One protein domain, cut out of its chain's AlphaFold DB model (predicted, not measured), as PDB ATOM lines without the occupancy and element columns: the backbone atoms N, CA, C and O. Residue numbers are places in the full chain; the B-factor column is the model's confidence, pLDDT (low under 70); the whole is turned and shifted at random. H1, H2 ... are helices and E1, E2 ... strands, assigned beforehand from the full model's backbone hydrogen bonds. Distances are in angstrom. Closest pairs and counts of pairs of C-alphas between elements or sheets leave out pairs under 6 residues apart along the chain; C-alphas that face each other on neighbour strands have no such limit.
ATOM      1  N   THR A   6     -34.771   3.072   9.690       86.00
ATOM      2  CA  THR A   6     -34.571   1.630   9.469       86.00
ATOM      3  C   THR A   6     -33.299   1.384   8.663       86.00
ATOM      4  O   THR A   6     -33.027   2.107   7.704       86.00
ATOM      5  N   LEU A   7     -32.541   0.354   9.038       90.44
ATOM      6  CA  LEU A   7     -31.357  -0.144   8.339       90.44
ATOM      7  C   LEU A   7     -31.594  -1.600   7.914       90.44
ATOM      8  O   LEU A   7     -32.013  -2.414   8.736       90.44
ATOM      9  N   ASN A   8     -31.316  -1.927   6.652       92.56
ATOM     10  CA  ASN A   8     -31.426  -3.290   6.123       92.56
ATOM     11  C   ASN A   8     -30.056  -3.971   6.210       92.56
ATOM     12  O   ASN A   8     -29.083  -3.452   5.656       92.56
ATOM     13  N   VAL A   9     -29.984  -5.123   6.875       93.88
ATOM     14  CA  VAL A   9     -28.735  -5.855   7.125       93.88
ATOM     15  C   VAL A   9     -28.914  -7.333   6.778       93.88
ATOM     16  O   VAL A   9     -29.822  -7.986   7.286       93.88
ATOM     17  N   VAL A  10     -28.041  -7.873   5.933       94.75
ATOM     18  CA  VAL A  10     -27.909  -9.315   5.703       94.75
ATOM     19  C   VAL A  10     -26.959  -9.858   6.766       94.75
ATOM     20  O   VAL A  10     -25.808  -9.437   6.841       94.75
ATOM     21  N   GLY A  11     -27.437 -10.764   7.613       92.81
ATOM     22  CA  GLY A  11     -26.583 -11.478   8.554       92.81
ATOM     23  C   GLY A  11     -25.710 -12.478   7.807       92.81
ATOM     24  O   GLY A  11     -26.232 -13.235   6.990       92.81
ATOM     25  N   VAL A  12     -24.400 -12.483   8.056       90.62
ATOM     26  CA  VAL A  12     -23.441 -13.368   7.371       90.62
ATOM     27  C   VAL A  12     -22.359 -13.808   8.351       90.62
ATOM     28  O   VAL A  12     -21.917 -13.016   9.184       90.62
ATOM     29  N   HIS A  13     -21.885 -15.048   8.232       94.00
ATOM     30  CA  HIS A  13     -20.617 -15.458   8.840       94.00
ATOM     31  C   HIS A  13     -19.679 -16.105   7.814       94.00
ATOM     32  O   HIS A  13     -20.136 -16.796   6.904       94.00
ATOM     33  N   CYS A  14     -18.372 -15.890   7.963       91.50
ATOM     34  CA  CYS A  14     -17.321 -16.486   7.134       91.50
ATOM     35  C   CYS A  14     -16.402 -17.321   8.029       91.50
ATOM     36  O   CYS A  14     -15.857 -16.799   8.999       91.50
ATOM     37  N   ALA A  15     -16.284 -18.625   7.759       90.50
ATOM     38  CA  ALA A  15     -15.532 -19.576   8.593       90.50
ATOM     39  C   ALA A  15     -15.775 -19.446  10.126       90.50
ATOM     40  O   ALA A  15     -14.871 -19.671  10.920       90.50
ATOM     41  N   GLY A  16     -16.991 -19.073  10.549       86.44
ATOM     42  CA  GLY A  16     -17.353 -18.893  11.967       86.44
ATOM     43  C   GLY A  16     -17.363 -17.444  12.476       86.44
ATOM     44  O   GLY A  16     -18.004 -17.175  13.488       86.44
ATOM     45  N   GLU A  17     -16.724 -16.506  11.778       89.25
ATOM     46  CA  GLU A  17     -16.665 -15.093  12.173       89.25
ATOM     47  C   GLU A  17     -17.865 -14.308  11.615       89.25
ATOM     48  O   GLU A  17     -18.135 -14.350  10.413       89.25
ATOM     49  N   VAL A  18     -18.609 -13.615  12.487       89.50
ATOM     50  CA  VAL A  18     -19.866 -12.919  12.140       89.50
ATOM     51  C   VAL A  18     -19.567 -11.535  11.574       89.50
ATOM     52  O   VAL A  18     -19.151 -10.648  12.316       89.50
ATOM     53  N   CYS A  19     -19.828 -11.355  10.280       87.44
ATOM     54  CA  CYS A  19     -19.495 -10.156   9.514       87.44
ATOM     55  C   CYS A  19     -20.706  -9.685   8.688       87.44
ATOM     56  O   CYS A  19     -20.722  -9.743   7.458       87.44
ATOM     57  N   ASP A  20     -21.742  -9.242   9.400       93.25
ATOM     58  CA  ASP A  20     -23.013  -8.737   8.863       93.25
ATOM     59  C   ASP A  20     -22.811  -7.651   7.780       93.25
ATOM     60  O   ASP A  20     -21.885  -6.843   7.855       93.25
ATOM     61  N   VAL A  21     -23.700  -7.586   6.783       94.94
ATOM     62  CA  VAL A  21     -23.597  -6.680   5.625       94.94
ATOM     63  C   VAL A  21     -24.789  -5.722   5.572       94.94
ATOM     64  O   VAL A  21     -25.925  -6.136   5.353       94.94
ATOM     65  N   ILE A  22     -24.547  -4.423   5.739       94.44
ATOM     66  CA  ILE A  22     -25.568  -3.373   5.643       94.44
ATOM     67  C   ILE A  22     -25.789  -3.044   4.164       94.44
ATOM     68  O   ILE A  22     -24.888  -2.541   3.492       94.44
ATOM     69  N   VAL A  23     -27.005  -3.302   3.679       94.31
ATOM     70  CA  VAL A  23     -27.405  -3.179   2.264       94.31
ATOM     71  C   VAL A  23     -28.437  -2.071   2.010       94.31
ATOM     72  O   VAL A  23     -28.857  -1.862   0.876       94.31
ATOM     73  N   GLY A  24     -28.875  -1.340   3.043       90.75
ATOM     74  CA  GLY A  24     -29.796  -0.209   2.880       90.75
ATOM     75  C   GLY A  24     -30.069   0.586   4.160       90.75
ATOM     76  O   GLY A  24     -29.770   0.138   5.264       90.75
ATOM     77  N   GLY A  25     -30.656   1.781   4.013       87.50
ATOM     78  CA  GLY A  25     -30.960   2.708   5.123       87.50
ATOM     79  C   GLY A  25     -29.817   3.666   5.511       87.50
ATOM     80  O   GLY A  25     -29.938   4.486   6.433       87.50
ATOM     81  N   VAL A  26     -28.701   3.596   4.787       88.31
ATOM     82  CA  VAL A  26     -27.561   4.511   4.896       88.31
ATOM     83  C   VAL A  26     -27.426   5.275   3.578       88.31
ATOM     84  O   VAL A  26     -27.580   4.693   2.507       88.31
ATOM     85  N   LEU A  27     -27.211   6.588   3.666       88.75
ATOM     86  CA  LEU A  27     -26.918   7.448   2.516       88.75
ATOM     87  C   LEU A  27     -25.414   7.418   2.222       88.75
ATOM     88  O   LEU A  27     -24.629   7.089   3.111       88.75
ATOM     89  N   ASP A  28     -25.010   7.791   1.007       90.81
ATOM     90  CA  ASP A  28     -23.586   7.818   0.674       90.81
ATOM     91  C   ASP A  28     -22.803   8.826   1.535       90.81
ATOM     92  O   ASP A  28     -23.305   9.887   1.919       90.81
ATOM     93  N   VAL A  29     -21.560   8.468   1.847       89.75
ATOM     94  CA  VAL A  29     -20.691   9.199   2.772       89.75
ATOM     95  C   VAL A  29     -19.805  10.182   1.989       89.75
ATOM     96  O   VAL A  29     -19.307   9.827   0.919       89.75
ATOM     97  N   PRO A  30     -19.548  11.412   2.482       91.31
ATOM     98  CA  PRO A  30     -18.708  12.367   1.762       91.31
ATOM     99  C   PRO A  30     -17.220  11.972   1.746       91.31
ATOM    100  O   PRO A  30     -16.516  12.122   2.745       91.31
ATOM    101  N   GLY A  31     -16.738  11.554   0.576       87.00
ATOM    102  CA  GLY A  31     -15.329  11.301   0.266       87.00
ATOM    103  C   GLY A  31     -15.146  10.983  -1.222       87.00
ATOM    104  O   GLY A  31     -16.055  10.437  -1.845       87.00
ATOM    105  N   LYS A  32     -13.998  11.341  -1.807       87.00
ATOM    106  CA  LYS A  32     -13.660  11.043  -3.217       87.00
ATOM    107  C   LYS A  32     -13.124   9.631  -3.433       87.00
ATOM    108  O   LYS A  32     -13.010   9.198  -4.573       87.00
ATOM    109  N   THR A  33     -12.739   8.971  -2.349       86.06
ATOM    110  CA  THR A  33     -12.177   7.623  -2.320       86.06
ATOM    111  C   THR A  33     -12.880   6.833  -1.223       86.06
ATOM    112  O   THR A  33     -13.385   7.423  -0.262       86.06
ATOM    113  N   MET A  34     -12.884   5.501  -1.318       85.94
ATOM    114  CA  MET A  34     -13.478   4.660  -0.267       85.94
ATOM    115  C   MET A  34     -12.830   4.887   1.108       85.94
ATOM    116  O   MET A  34     -13.522   4.827   2.124       85.94
ATOM    117  N   PHE A  35     -11.539   5.249   1.146       84.38
ATOM    118  CA  PHE A  35     -10.880   5.631   2.398       84.38
ATOM    119  C   PHE A  35     -11.395   7.012   2.872       84.38
ATOM    120  O   PHE A  35     -11.789   7.146   4.028       84.38
ATOM    121  N   GLU A  36     -11.465   8.050   2.027       87.31
ATOM    122  CA  GLU A  36     -11.980   9.361   2.474       87.31
ATOM    123  C   GLU A  36     -13.372   9.240   3.125       87.31
ATOM    124  O   GLU A  36     -13.639   9.899   4.131       87.31
ATOM    125  N   LYS A  37     -14.213   8.324   2.620       89.56
ATOM    126  CA  LYS A  37     -15.493   7.944   3.234       89.56
ATOM    127  C   LYS A  37     -15.316   7.285   4.614       89.56
ATOM    128  O   LYS A  37     -15.960   7.708   5.570       89.56
ATOM    129  N   MET A  38     -14.419   6.307   4.760       89.44
ATOM    130  CA  MET A  38     -14.103   5.668   6.051       89.44
ATOM    131  C   MET A  38     -13.577   6.665   7.100       89.44
ATOM    132  O   MET A  38     -14.084   6.691   8.221       89.44
ATOM    133  N   MET A  39     -12.630   7.541   6.744       87.62
ATOM    134  CA  MET A  39     -12.135   8.576   7.667       87.62
ATOM    135  C   MET A  39     -13.214   9.606   8.016       87.62
ATOM    136  O   MET A  39     -13.231  10.119   9.134       87.62
ATOM    137  N   HIS A  40     -14.149   9.891   7.101       90.00
ATOM    138  CA  HIS A  40     -15.324  10.701   7.413       90.00
ATOM    139  C   HIS A  40     -16.227  10.011   8.441       90.00
ATOM    140  O   HIS A  40     -16.678  10.666   9.380       90.00
ATOM    141  N   MET A  41     -16.482   8.704   8.295       89.44
ATOM    142  CA  MET A  41     -17.266   7.953   9.276       89.44
ATOM    143  C   MET A  41     -16.616   8.008  10.657       89.44
ATOM    144  O   MET A  41     -17.263   8.486  11.586       89.44
ATOM    145  N   TRP A  42     -15.331   7.651  10.768       87.75
ATOM    146  CA  TRP A  42     -14.592   7.704  12.034       87.75
ATOM    147  C   TRP A  42     -14.643   9.103  12.664       87.75
ATOM    148  O   TRP A  42     -15.067   9.262  13.805       87.75
ATOM    149  N   ALA A  43     -14.249  10.142  11.924       87.00
ATOM    150  CA  ALA A  43     -14.072  11.473  12.501       87.00
ATOM    151  C   ALA A  43     -15.377  12.272  12.696       87.00
ATOM    152  O   ALA A  43     -15.343  13.313  13.355       87.00
ATOM    153  N   LYS A  44     -16.499  11.878  12.065       84.38
ATOM    154  CA  LYS A  44     -17.718  12.719  11.983       84.38
ATOM    155  C   LYS A  44     -19.060  11.976  11.984       84.38
ATOM    156  O   LYS A  44     -20.096  12.639  11.958       84.38
ATOM    157  N   SER A  45     -19.108  10.645  11.926       82.81
ATOM    158  CA  SER A  45     -20.373   9.899  11.748       82.81
ATOM    159  C   SER A  45     -20.371   8.481  12.344       82.81
ATOM    160  O   SER A  45     -21.109   7.607  11.882       82.81
ATOM    161  N   ASP A  46     -19.611   8.275  13.421       87.25
ATOM    162  CA  ASP A  46     -19.425   6.979  14.099       87.25
ATOM    163  C   ASP A  46     -20.717   6.396  14.727       87.25
ATOM    164  O   ASP A  46     -20.823   5.220  15.074       87.25
ATOM    165  N   ASN A  47     -21.769   7.216  14.796       87.69
ATOM    166  CA  ASN A  47     -23.110   6.876  15.275       87.69
ATOM    167  C   ASN A  47     -23.666   5.556  14.701       87.69
ATOM    168  O   ASN A  47     -24.374   4.838  15.397       87.69
ATOM    169  N   ILE A  48     -23.370   5.224  13.436       87.44
ATOM    170  CA  ILE A  48     -23.856   3.979  12.807       87.44
ATOM    171  C   ILE A  48     -23.156   2.750  13.402       87.44
ATOM    172  O   ILE A  48     -23.813   1.741  13.649       87.44
ATOM    173  N   ARG A  49     -21.851   2.844  13.678       90.38
ATOM    174  CA  ARG A  49     -21.068   1.769  14.292       90.38
ATOM    175  C   ARG A  49     -21.521   1.539  15.727       90.38
ATOM    176  O   ARG A  49     -21.825   0.410  16.089       90.38
ATOM    177  N   HIS A  50     -21.671   2.599  16.521       88.06
ATOM    178  CA  HIS A  50     -22.205   2.476  17.878       88.06
ATOM    179  C   HIS A  50     -23.623   1.885  17.903       88.06
ATOM    180  O   HIS A  50     -23.845   0.899  18.600       88.06
ATOM    181  N   LEU A  51     -24.548   2.408  17.086       88.75
ATOM    182  CA  LEU A  51     -25.918   1.893  16.950       88.75
ATOM    183  C   LEU A  51     -25.975   0.383  16.657       88.75
ATOM    184  O   LEU A  51     -26.886  -0.281  17.142       88.75
ATOM    185  N   LEU A  52     -25.061  -0.145  15.839       88.69
ATOM    186  CA  LEU A  52     -25.137  -1.516  15.326       88.69
ATOM    187  C   LEU A  52     -24.225  -2.527  16.029       88.69
ATOM    188  O   LEU A  52     -24.518  -3.716  15.975       88.69
ATOM    189  N   MET A  53     -23.140  -2.080  16.664       85.88
ATOM    190  CA  MET A  53     -22.138  -2.957  17.285       85.88
ATOM    191  C   MET A  53     -22.341  -3.104  18.799       85.88
ATOM    192  O   MET A  53     -21.977  -4.132  19.367       85.88
ATOM    193  N   ASN A  54     -22.928  -2.099  19.457       86.12
ATOM    194  CA  ASN A  54     -23.234  -2.135  20.887       86.12
ATOM    195  C   ASN A  54     -24.524  -2.940  21.179       86.12
ATOM    196  O   ASN A  54     -25.417  -3.070  20.333       86.12
ATOM    197  N   GLU A  55     -24.671  -3.420  22.417       83.06
ATOM    198  CA  GLU A  55     -25.935  -3.984  22.915       83.06
ATOM    199  C   GLU A  55     -27.039  -2.901  22.895       83.06
ATOM    200  O   GLU A  55     -26.734  -1.733  23.142       83.06
ATOM    201  N   PRO A  56     -28.320  -3.218  22.627       84.81
ATOM    202  CA  PRO A  56     -28.901  -4.550  22.432       84.81
ATOM    203  C   PRO A  56     -28.977  -4.996  20.956       84.81
ATOM    204  O   PRO A  56     -29.678  -5.957  20.652       84.81
ATOM    205  N   ARG A  57     -28.340  -4.273  20.022       85.25
ATOM    206  CA  ARG A  57     -28.491  -4.485  18.566       85.25
ATOM    207  C   ARG A  57     -27.386  -5.350  17.967       85.25
ATOM    208  O   ARG A  57     -27.662  -6.165  17.089       85.25
ATOM    209  N   GLY A  58     -26.162  -5.163  18.449       83.25
ATOM    210  CA  GLY A  58     -25.005  -5.983  18.127       83.25
ATOM    211  C   GLY A  58     -24.430  -6.660  19.362       83.25
ATOM    212  O   GLY A  58     -25.075  -6.782  20.405       83.25
ATOM    213  N   SER A  59     -23.182  -7.091  19.234       79.75
ATOM    214  CA  SER A  59     -22.368  -7.591  20.334       79.75
ATOM    215  C   SER A  59     -20.900  -7.271  20.070       79.75
ATOM    216  O   SER A  59     -20.482  -7.133  18.917       79.75
ATOM    217  N   SER A  60     -20.087  -7.266  21.128       70.12
ATOM    218  CA  SER A  60     -18.631  -7.106  21.025       70.12
ATOM    219  C   SER A  60     -17.952  -8.147  20.128       70.12
ATOM    220  O   SER A  60     -16.825  -7.933  19.698       70.12
ATOM    221  N   ALA A  61     -18.625  -9.264  19.834       70.62
ATOM    222  CA  ALA A  61     -18.115 -10.364  19.031       70.62
ATOM    223  C   ALA A  61     -18.179 -10.149  17.507       70.62
ATOM    224  O   ALA A  61     -17.609 -10.973  16.798       70.62
ATOM    225  N   MET A  62     -18.872  -9.121  17.009       80.81
ATOM    226  CA  MET A  62     -19.179  -8.945  15.581       80.81
ATOM    227  C   MET A  62     -18.154  -8.084  14.822       80.81
ATOM    228  O   MET A  62     -17.481  -7.235  15.408       80.81
ATOM    229  N   CYS A  63     -18.125  -8.252  13.499       85.50
ATOM    230  CA  CYS A  63     -17.748  -7.234  12.517       85.50
ATOM    231  C   CYS A  63     -18.970  -6.842  11.661       85.50
ATOM    232  O   CYS A  63     -19.976  -7.556  11.615       85.50
ATOM    233  N   MET A  64     -18.906  -5.689  10.989       89.56
ATOM    234  CA  MET A  64     -19.921  -5.253  10.023       89.56
ATOM    235  C   MET A  64     -19.306  -4.664   8.756       89.56
ATOM    236  O   MET A  64     -18.255  -4.038   8.800       89.56
ATOM    237  N   ASN A  65     -20.009  -4.811   7.637       92.06
ATOM    238  CA  ASN A  65     -19.639  -4.311   6.317       92.06
ATOM    239  C   ASN A  65     -20.724  -3.344   5.830       92.06
ATOM    240  O   ASN A  65     -21.841  -3.764   5.539       92.06
ATOM    241  N   LEU A  66     -20.426  -2.052   5.721       93.00
ATOM    242  CA  LEU A  66     -21.327  -1.081   5.103       93.00
ATOM    243  C   LEU A  66     -21.081  -1.024   3.593       93.00
ATOM    244  O   LEU A  66     -20.024  -0.555   3.179       93.00
ATOM    245  N   VAL A  67     -22.053  -1.448   2.781       92.88
ATOM    246  CA  VAL A  67     -21.996  -1.288   1.318       92.88
ATOM    247  C   VAL A  67     -22.284   0.169   0.946       92.88
ATOM    248  O   VAL A  67     -23.238   0.766   1.444       92.88
ATOM    249  N   LEU A  68     -21.468   0.739   0.056       90.44
ATOM    250  CA  LEU A  68     -21.591   2.105  -0.460       90.44
ATOM    251  C   LEU A  68     -21.330   2.158  -1.976       90.44
ATOM    252  O   LEU A  68     -20.668   1.271  -2.525       90.44
ATOM    253  N   PRO A  69     -21.768   3.232  -2.660       90.06
ATOM    254  CA  PRO A  69     -21.301   3.563  -3.998       90.06
ATOM    255  C   PRO A  69     -19.770   3.559  -4.084       90.06
ATOM    256  O   PRO A  69     -19.078   4.276  -3.348       90.06
ATOM    257  N   HIS A  70     -19.265   2.740  -5.005       88.50
ATOM    258  CA  HIS A  70     -17.853   2.634  -5.347       88.50
ATOM    259  C   HIS A  70     -17.288   3.992  -5.795       88.50
ATOM    260  O   HIS A  70     -17.982   4.811  -6.397       88.50
ATOM    261  N   CYS A  71     -16.008   4.232  -5.505       85.81
ATOM    262  CA  CYS A  71     -15.295   5.424  -5.984       85.81
ATOM    263  C   CYS A  71     -14.503   5.146  -7.277       85.81
ATOM    264  O   CYS A  71     -14.295   6.053  -8.084       85.81
ATOM    265  N   ASN A  72     -14.146   3.878  -7.520       82.25
ATOM    266  CA  ASN A  72     -13.387   3.442  -8.688       82.25
ATOM    267  C   ASN A  72     -14.306   2.903  -9.801       82.25
ATOM    268  O   ASN A  72     -15.131   2.041  -9.505       82.25
ATOM    269  N   PRO A  73     -14.169   3.313 -11.075       84.50
ATOM    270  CA  PRO A  73     -15.032   2.830 -12.159       84.50
ATOM    271  C   PRO A  73     -14.777   1.372 -12.592       84.50
ATOM    272  O   PRO A  73     -15.568   0.847 -13.369       84.50
ATOM    273  N   GLU A  74     -13.711   0.711 -12.121       85.12
ATOM    274  CA  GLU A  74     -13.474  -0.732 -12.334       85.12
ATOM    275  C   GLU A  74     -14.061  -1.627 -11.217       85.12
ATOM    276  O   GLU A  74     -13.847  -2.839 -11.247       85.12
ATOM    277  N   ALA A  75     -14.755  -1.062 -10.221       87.00
ATOM    278  CA  ALA A  75     -15.294  -1.798  -9.075       87.00
ATOM    279  C   ALA A  75     -16.829  -1.847  -9.081       87.00
ATOM    280  O   ALA A  75     -17.475  -0.808  -9.174       87.00
ATOM    281  N   ASP A  76     -17.405  -3.036  -8.897       88.88
ATOM    282  CA  ASP A  76     -18.860  -3.244  -8.866       88.88
ATOM    283  C   ASP A  76     -19.530  -2.657  -7.607       88.88
ATOM    284  O   ASP A  76     -20.689  -2.240  -7.638       88.88
ATOM    285  N   ALA A  77     -18.804  -2.614  -6.485       88.19
ATOM    286  CA  ALA A  77     -19.270  -2.074  -5.211       88.19
ATOM    287  C   ALA A  77     -18.105  -1.539  -4.363       88.19
ATOM    288  O   ALA A  77     -16.968  -1.999  -4.474       88.19
ATOM    289  N   GLY A  78     -18.401  -0.580  -3.482       87.81
ATOM    290  CA  GLY A  78     -17.530  -0.208  -2.370       87.81
ATOM    291  C   GLY A  78     -18.075  -0.772  -1.061       87.81
ATOM    292  O   GLY A  78     -19.289  -0.888  -0.891       87.81
ATOM    293  N   PHE A  79     -17.200  -1.084  -0.108       89.31
ATOM    294  CA  PHE A  79     -17.618  -1.350   1.268       89.31
ATOM    295  C   PHE A  79     -16.630  -0.776   2.285       89.31
ATOM    296  O   PHE A  79     -15.474  -0.509   1.962       89.31
ATOM    297  N   ILE A  80     -17.116  -0.551   3.504       89.88
ATOM    298  CA  ILE A  80     -16.343  -0.094   4.661       89.88
ATOM    299  C   ILE A  80     -16.575  -1.090   5.797       89.88
ATOM    300  O   ILE A  80     -17.726  -1.352   6.147       89.88
ATOM    301  N   ILE A  81     -15.501  -1.624   6.379       89.75
ATOM    302  CA  ILE A  81     -15.599  -2.488   7.560       89.75
ATOM    303  C   ILE A  81     -15.704  -1.638   8.833       89.75
ATOM    304  O   ILE A  81     -15.114  -0.565   8.949       89.75
ATOM    305  N   MET A  82     -16.479  -2.144   9.784       90.56
ATOM    306  CA  MET A  82     -16.703  -1.610  11.118       90.56
ATOM    307  C   MET A  82     -16.422  -2.698  12.153       90.56
ATOM    308  O   MET A  82     -17.087  -3.735  12.166       90.56
ATOM    309  N   GLU A  83     -15.472  -2.435  13.045       86.56
ATOM    310  CA  GLU A  83     -15.173  -3.272  14.205       86.56
ATOM    311  C   GLU A  83     -15.493  -2.534  15.513       86.56
ATOM    312  O   GLU A  83     -15.969  -1.394  15.529       86.56
ATOM    313  N   HIS A  84     -15.325  -3.206  16.652       82.69
ATOM    314  CA  HIS A  84     -15.843  -2.701  17.923       82.69
ATOM    315  C   HIS A  84     -15.065  -1.483  18.460       82.69
ATOM    316  O   HIS A  84     -15.633  -0.676  19.206       82.69
ATOM    317  N   GLU A  85     -13.819  -1.270  18.019       82.81
ATOM    318  CA  GLU A  85     -13.003  -0.090  18.373       82.81
ATOM    319  C   GLU A  85     -12.417   0.674  17.171       82.81
ATOM    320  O   GLU A  85     -12.094   1.848  17.330       82.81
ATOM    321  N   GLU A  86     -12.360   0.081  15.972       84.12
ATOM    322  CA  GLU A  86     -11.806   0.727  14.771       84.12
ATOM    323  C   GLU A  86     -12.655   0.543  13.500       84.12
ATOM    324  O   GLU A  86     -13.505  -0.347  13.408       84.12
ATOM    325  N   TYR A  87     -12.401   1.396  12.504       86.75
ATOM    326  CA  TYR A  87     -12.679   1.105  11.096       86.75
ATOM    327  C   TYR A  87     -11.376   0.597  10.454       86.75
ATOM    328  O   TYR A  87     -10.498   1.417  10.163       86.75
ATOM    329  N   PRO A  88     -11.199  -0.717  10.254       80.81
ATOM    330  CA  PRO A  88      -9.953  -1.244   9.715       80.81
ATOM    331  C   PRO A  88      -9.762  -0.842   8.238       80.81
ATOM    332  O   PRO A  88     -10.719  -0.888   7.460       80.81
ATOM    333  N   PRO A  89      -8.532  -0.504   7.795       68.00
ATOM    334  CA  PRO A  89      -8.251   0.016   6.450       68.00
ATOM    335  C   PRO A  89      -8.229  -1.054   5.342       68.00
ATOM    336  O   PRO A  89      -7.480  -0.958   4.364       68.00
ATOM    337  N   TYR A  90      -9.076  -2.071   5.465       62.00
ATOM    338  CA  TYR A  90      -9.266  -3.087   4.442       62.00
ATOM    339  C   TYR A  90      -9.969  -2.478   3.214       62.00
ATOM    340  O   TYR A  90     -10.914  -1.705   3.342       62.00
ATOM    341  N   VAL A  91      -9.485  -2.807   2.011       46.28
ATOM    342  CA  VAL A  91      -9.899  -2.201   0.722       46.28
ATOM    343  C   VAL A  91      -9.611  -0.688   0.598       46.28
ATOM    344  O   VAL A  91     -10.417   0.097   0.101       46.28
ATOM    345  N   TRP A  92      -8.396  -0.260   0.958       39.47
ATOM    346  CA  TRP A  92      -7.865   1.051   0.551       39.47
ATOM    347  C   TRP A  92      -7.126   0.978  -0.803       39.47
ATOM    348  O   TRP A  92      -5.916   0.758  -0.843       39.47
ATOM    349  N   SER A  93      -7.821   1.231  -1.926       33.31
ATOM    350  CA  SER A  93      -7.160   1.549  -3.208       33.31
ATOM    351  C   SER A  93      -7.746   2.762  -3.927       33.31
ATOM    352  O   SER A  93      -8.771   2.671  -4.592       33.31
ATOM    353  N   GLU A  94      -7.028   3.879  -3.848       37.84
ATOM    354  CA  GLU A  94      -7.155   5.004  -4.793       37.84
ATOM    355  C   GLU A  94      -5.993   6.005  -4.670       37.84
ATOM    356  O   GLU A  94      -5.776   6.839  -5.547       37.84
ATOM    357  N   TYR A  95      -5.211   5.930  -3.586       36.16
ATOM    358  CA  TYR A  95      -4.173   6.908  -3.265       36.16
ATOM    359  C   TYR A  95      -2.851   6.727  -4.037       36.16
ATOM    360  O   TYR A  95      -1.777   6.805  -3.450       36.16
ATOM    361  N   HIS A  96      -2.898   6.509  -5.360       34.25
ATOM    362  CA  HIS A  96      -1.730   6.668  -6.240       34.25
ATOM    363  C   HIS A  96      -2.108   6.955  -7.703       34.25
ATOM    364  O   HIS A  96      -3.038   6.378  -8.255       34.25
ATOM    365  N   ARG A  97      -1.310   7.794  -8.382       36.62
ATOM    366  CA  ARG A  97      -1.510   8.197  -9.795       36.62
ATOM    367  C   ARG A  97      -1.363   7.068 -10.833       36.62
ATOM    368  O   ARG A  97      -1.585   7.323 -12.014       36.62
ATOM    369  N   HIS A  98      -0.936   5.868 -10.430       35.56
ATOM    370  CA  HIS A  98      -0.409   4.842 -11.341       35.56
ATOM    371  C   HIS A  98      -0.850   3.394 -11.035       35.56
ATOM    372  O   HIS A  98      -0.152   2.464 -11.430       35.56
ATOM    373  N   GLY A  99      -2.000   3.162 -10.387       40.28
ATOM    374  CA  GLY A  99      -2.577   1.809 -10.362       40.28
ATOM    375  C   GLY A  99      -3.796   1.605  -9.462       40.28
ATOM    376  O   GLY A  99      -3.738   1.868  -8.263       40.28
ATOM    377  N   ASN A 100      -4.866   1.041 -10.031       44.19
ATOM    378  CA  ASN A 100      -5.991   0.481  -9.281       44.19
ATOM    379  C   ASN A 100      -5.507  -0.764  -8.508       44.19
ATOM    380  O   ASN A 100      -4.945  -1.677  -9.116       44.19
ATOM    381  N   ARG A 101      -5.741  -0.841  -7.191       61.47
ATOM    382  CA  ARG A 101      -5.450  -2.039  -6.367       61.47
ATOM    383  C   ARG A 101      -6.731  -2.639  -5.784       61.47
ATOM    384  O   ARG A 101      -6.820  -2.909  -4.590       61.47
ATOM    385  N   LEU A 102      -7.720  -2.825  -6.653       74.50
ATOM    386  CA  LEU A 102      -8.984  -3.462  -6.306       74.50
ATOM    387  C   LEU A 102      -8.753  -4.888  -5.800       74.50
ATOM    388  O   LEU A 102      -7.993  -5.649  -6.406       74.50
ATOM    389  N   VAL A 103      -9.461  -5.260  -4.734       84.19
ATOM    390  CA  VAL A 103      -9.583  -6.659  -4.314       84.19
ATOM    391  C   VAL A 103     -10.412  -7.381  -5.374       84.19
ATOM    392  O   VAL A 103     -11.595  -7.095  -5.540       84.19
ATOM    393  N   ARG A 104      -9.784  -8.280  -6.139       88.31
ATOM    394  CA  ARG A 104     -10.471  -9.020  -7.209       88.31
ATOM    395  C   ARG A 104     -11.093 -10.280  -6.629       88.31
ATOM    396  O   ARG A 104     -10.389 -11.083  -6.021       88.31
ATOM    397  N   VAL A 105     -12.395 -10.449  -6.826       91.38
ATOM    398  CA  VAL A 105     -13.180 -11.536  -6.235       91.38
ATOM    399  C   VAL A 105     -13.611 -12.522  -7.319       91.38
ATOM    400  O   VAL A 105     -14.133 -12.127  -8.358       91.38
ATOM    401  N   LYS A 106     -13.416 -13.817  -7.063       93.94
ATOM    402  CA  LYS A 106     -13.959 -14.929  -7.845       93.94
ATOM    403  C   LYS A 106     -14.900 -15.733  -6.947       93.94
ATOM    404  O   LYS A 106     -14.450 -16.521  -6.115       93.94
ATOM    405  N   ALA A 107     -16.200 -15.549  -7.141       94.62
ATOM    406  CA  ALA A 107     -17.213 -16.430  -6.576       94.62
ATOM    407  C   ALA A 107     -17.322 -17.722  -7.406       94.62
ATOM    408  O   ALA A 107     -17.212 -17.701  -8.633       94.62
ATOM    409  N   GLU A 108     -17.553 -18.845  -6.737       96.25
ATOM    410  CA  GLU A 108     -17.965 -20.102  -7.359       96.25
ATOM    411  C   GLU A 108     -19.439 -20.323  -7.023       96.25
ATOM    412  O   GLU A 108     -19.785 -20.653  -5.887       96.25
ATOM    413  N   CYS A 109     -20.302 -20.067  -8.009       94.38
ATOM    414  CA  CYS A 109     -21.754 -20.111  -7.868       94.38
ATOM    415  C   CYS A 109     -22.348 -21.319  -8.597       94.38
ATOM    416  O   CYS A 109     -21.962 -21.626  -9.723       94.38
ATOM    417  N   GLU A 110     -23.317 -21.962  -7.957       92.12
ATOM    418  CA  GLU A 110     -24.015 -23.158  -8.424       92.12
ATOM    419  C   GLU A 110     -25.437 -23.105  -7.853       92.12
ATOM    420  O   GLU A 110     -25.595 -22.819  -6.667       92.12
ATOM    421  N   GLU A 111     -26.459 -23.342  -8.685       90.94
ATOM    422  CA  GLU A 111     -27.878 -23.326  -8.265       90.94
ATOM    423  C   GLU A 111     -28.261 -22.019  -7.535       90.94
ATOM    424  O   GLU A 111     -28.766 -22.029  -6.420       90.94
ATOM    425  N   GLY A 112     -27.907 -20.867  -8.120       82.94
ATOM    426  CA  GLY A 112     -28.119 -19.531  -7.533       82.94
ATOM    427  C   GLY A 112     -27.190 -19.176  -6.360       82.94
ATOM    428  O   GLY A 112     -26.829 -18.012  -6.184       82.94
ATOM    429  N   LYS A 113     -26.727 -20.172  -5.602       83.31
ATOM    430  CA  LYS A 113     -25.937 -20.011  -4.380       83.31
ATOM    431  C   LYS A 113     -24.442 -19.848  -4.654       83.31
ATOM    432  O   LYS A 113     -23.818 -20.648  -5.351       83.31
ATOM    433  N   CYS A 114     -23.825 -18.859  -4.011       90.88
ATOM    434  CA  CYS A 114     -22.369 -18.752  -3.918       90.88
ATOM    435  C   CYS A 114     -21.832 -19.831  -2.958       90.88
ATOM    436  O   CYS A 114     -21.983 -19.711  -1.742       90.88
ATOM    437  N   LYS A 115     -21.218 -20.895  -3.492       91.75
ATOM    438  CA  LYS A 115     -20.704 -22.037  -2.714       91.75
ATOM    439  C   LYS A 115     -19.345 -21.719  -2.064       91.75
ATOM    440  O   LYS A 115     -19.087 -22.168  -0.952       91.75
ATOM    441  N   SER A 116     -18.482 -20.933  -2.721       93.69
ATOM    442  CA  SER A 116     -17.223 -20.427  -2.137       93.69
ATOM    443  C   SER A 116     -16.739 -19.132  -2.797       93.69
ATOM    444  O   SER A 116     -17.172 -18.793  -3.899       93.69
ATOM    445  N   ALA A 296     -29.171 -14.467   8.553       83.69
ATOM    446  CA  ALA A 296     -30.431 -13.749   8.757       83.69
ATOM    447  C   ALA A 296     -30.669 -12.674   7.683       83.69
ATOM    448  O   ALA A 296     -29.734 -12.208   7.034       83.69
ATOM    449  N   PHE A 297     -31.897 -12.161   7.615       88.88
ATOM    450  CA  PHE A 297     -32.198 -10.844   7.047       88.88
ATOM    451  C   PHE A 297     -32.825  -9.983   8.150       88.88
ATOM    452  O   PHE A 297     -33.850 -10.347   8.722       88.88
ATOM    453  N   LYS A 298     -32.182  -8.865   8.498       88.44
ATOM    454  CA  LYS A 298     -32.501  -8.041   9.673       88.44
ATOM    455  C   LYS A 298     -32.932  -6.639   9.236       88.44
ATOM    456  O   LYS A 298     -32.268  -6.009   8.412       88.44
ATOM    457  N   GLN A 299     -33.996  -6.116   9.843       89.81
ATOM    458  CA  GLN A 299     -34.342  -4.693   9.783       89.81
ATOM    459  C   GLN A 299     -34.091  -4.056  11.148       89.81
ATOM    460  O   GLN A 299     -34.871  -4.234  12.081       89.81
ATOM    461  N   VAL A 300     -32.989  -3.316  11.283       87.44
ATOM    462  CA  VAL A 300     -32.654  -2.628  12.535       87.44
ATOM    463  C   VAL A 300     -33.365  -1.281  12.562       87.44
ATOM    464  O   VAL A 300     -33.107  -0.422  11.720       87.44
ATOM    465  N   ILE A 301     -34.251  -1.094  13.538       85.94
ATOM    466  CA  ILE A 301     -35.048   0.126  13.702       85.94
ATOM    467  C   ILE A 301     -34.500   0.949  14.877       85.94
ATOM    468  O   ILE A 301     -34.244   0.432  15.971       85.94
ATOM    469  N   LEU A 302     -34.353   2.256  14.660       83.94
ATOM    470  CA  LEU A 302     -34.101   3.244  15.705       83.94
ATOM    471  C   LEU A 302     -35.382   4.043  15.974       83.94
ATOM    472  O   LEU A 302     -35.790   4.871  15.154       83.94
ATOM    473  N   HIS A 303     -36.026   3.789  17.116       85.12
ATOM    474  CA  HIS A 303     -37.204   4.543  17.542       85.12
ATOM    475  C   HIS A 303     -36.786   5.913  18.119       85.12
ATOM    476  O   HIS A 303     -35.850   5.950  18.916       85.12
TER     477      HIS A 303
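What this domain is: This is residues 6 to 116 and 296 to 303 of the 861 residues of the protein "Fungal_trans domain-containing protein" of Xylaria multiplex (UniProt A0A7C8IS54). A strongly twisted sheet of five strands has two helices, H1 and H2, over one face and no named helix on the other; the sheet curls round H2. Well away from it, at the end of a long link, is the small two-stranded hairpin E5 and E6, whose turn sticks out with residues 109 to 114. The printed part has 119 residues, with two named helices and seven named strands in the order E1 E2 H1 H2 E3 E4 E5 E6 E7. The large sheet runs E4 E3 E2 E1 E7 and is mixed; the class is mixed, helices and strands. The whole is compact, with a radius of gyration of the C-alphas of 15.0 A, and flat, spanning 45 by 42 by 22 A.

Where its parts are: In the large sheet, E4 is residues 78 to 82, E3 residues 63 to 68, E2 residues 17 to 24 at 21.9 A, E1 residues 6 to 14 at 25.1 A, and E7 residues 296 to 302 at 18.7 A. E1 begins at C-alpha 6 (-34.571, 1.630, 9.469), and E7 ends at C-alpha 302 (-34.101, 3.244, 15.705). H1 is residues 34 to 44, 15.3 A long, and H2 residues 47 to 53. E5 is residues 104 to 110, 19.6 A long, beginning at C-alpha 104 (-10.471, -9.020, -7.209), and E6 is residues 113 to 116.

How they stand to each other: E3 and E2 are parallel, with N 65 and O 20 at 2.8 A. E1 and E2 form an antiparallel hairpin, with N 10 and O 21 at 2.8 A. The hairpin E3 and E4 has N 66 and O 80 at 2.8 A. E7 is antiparallel to E1, with N 9 and O 298 at 2.9 A; E4 and E7 are edge strands. E2, H1 H2 and E3 form a strand-helix-strand unit, two parallel neighbour strands with helices between, its crossover right-handed. H1 and H2 are on the same face, giving two layers, helices over a sheet. H1 has a height over the sheet of 10.1 A; its closest C-alphas to E4 are those of Met 38 and Ile 80, 6.3 A. The closest C-alphas of H2 and E4 are those of Arg 49 and Met 82, 6.4 A. H1 and H2 are only just apart, at 8.4 A. In both helices every O i to N i+4 pair is within hydrogen-bond range. In the hairpin E5 and E6, N 115 and O 108 are 2.8 A apart; E5 and E3 are apart.

The domain as a whole: The C-alphas of His 98 and His 303 are the two farthest apart, at 46.8 A. Residues 117 to 295 are not printed, and C-alphas 116 and 296 are 18.4 A apart across this cut. The link from E4 to E5 is long, 21 residues. Mean pLDDT of the printed part is 83.1; residues 89 to 101 are under 70.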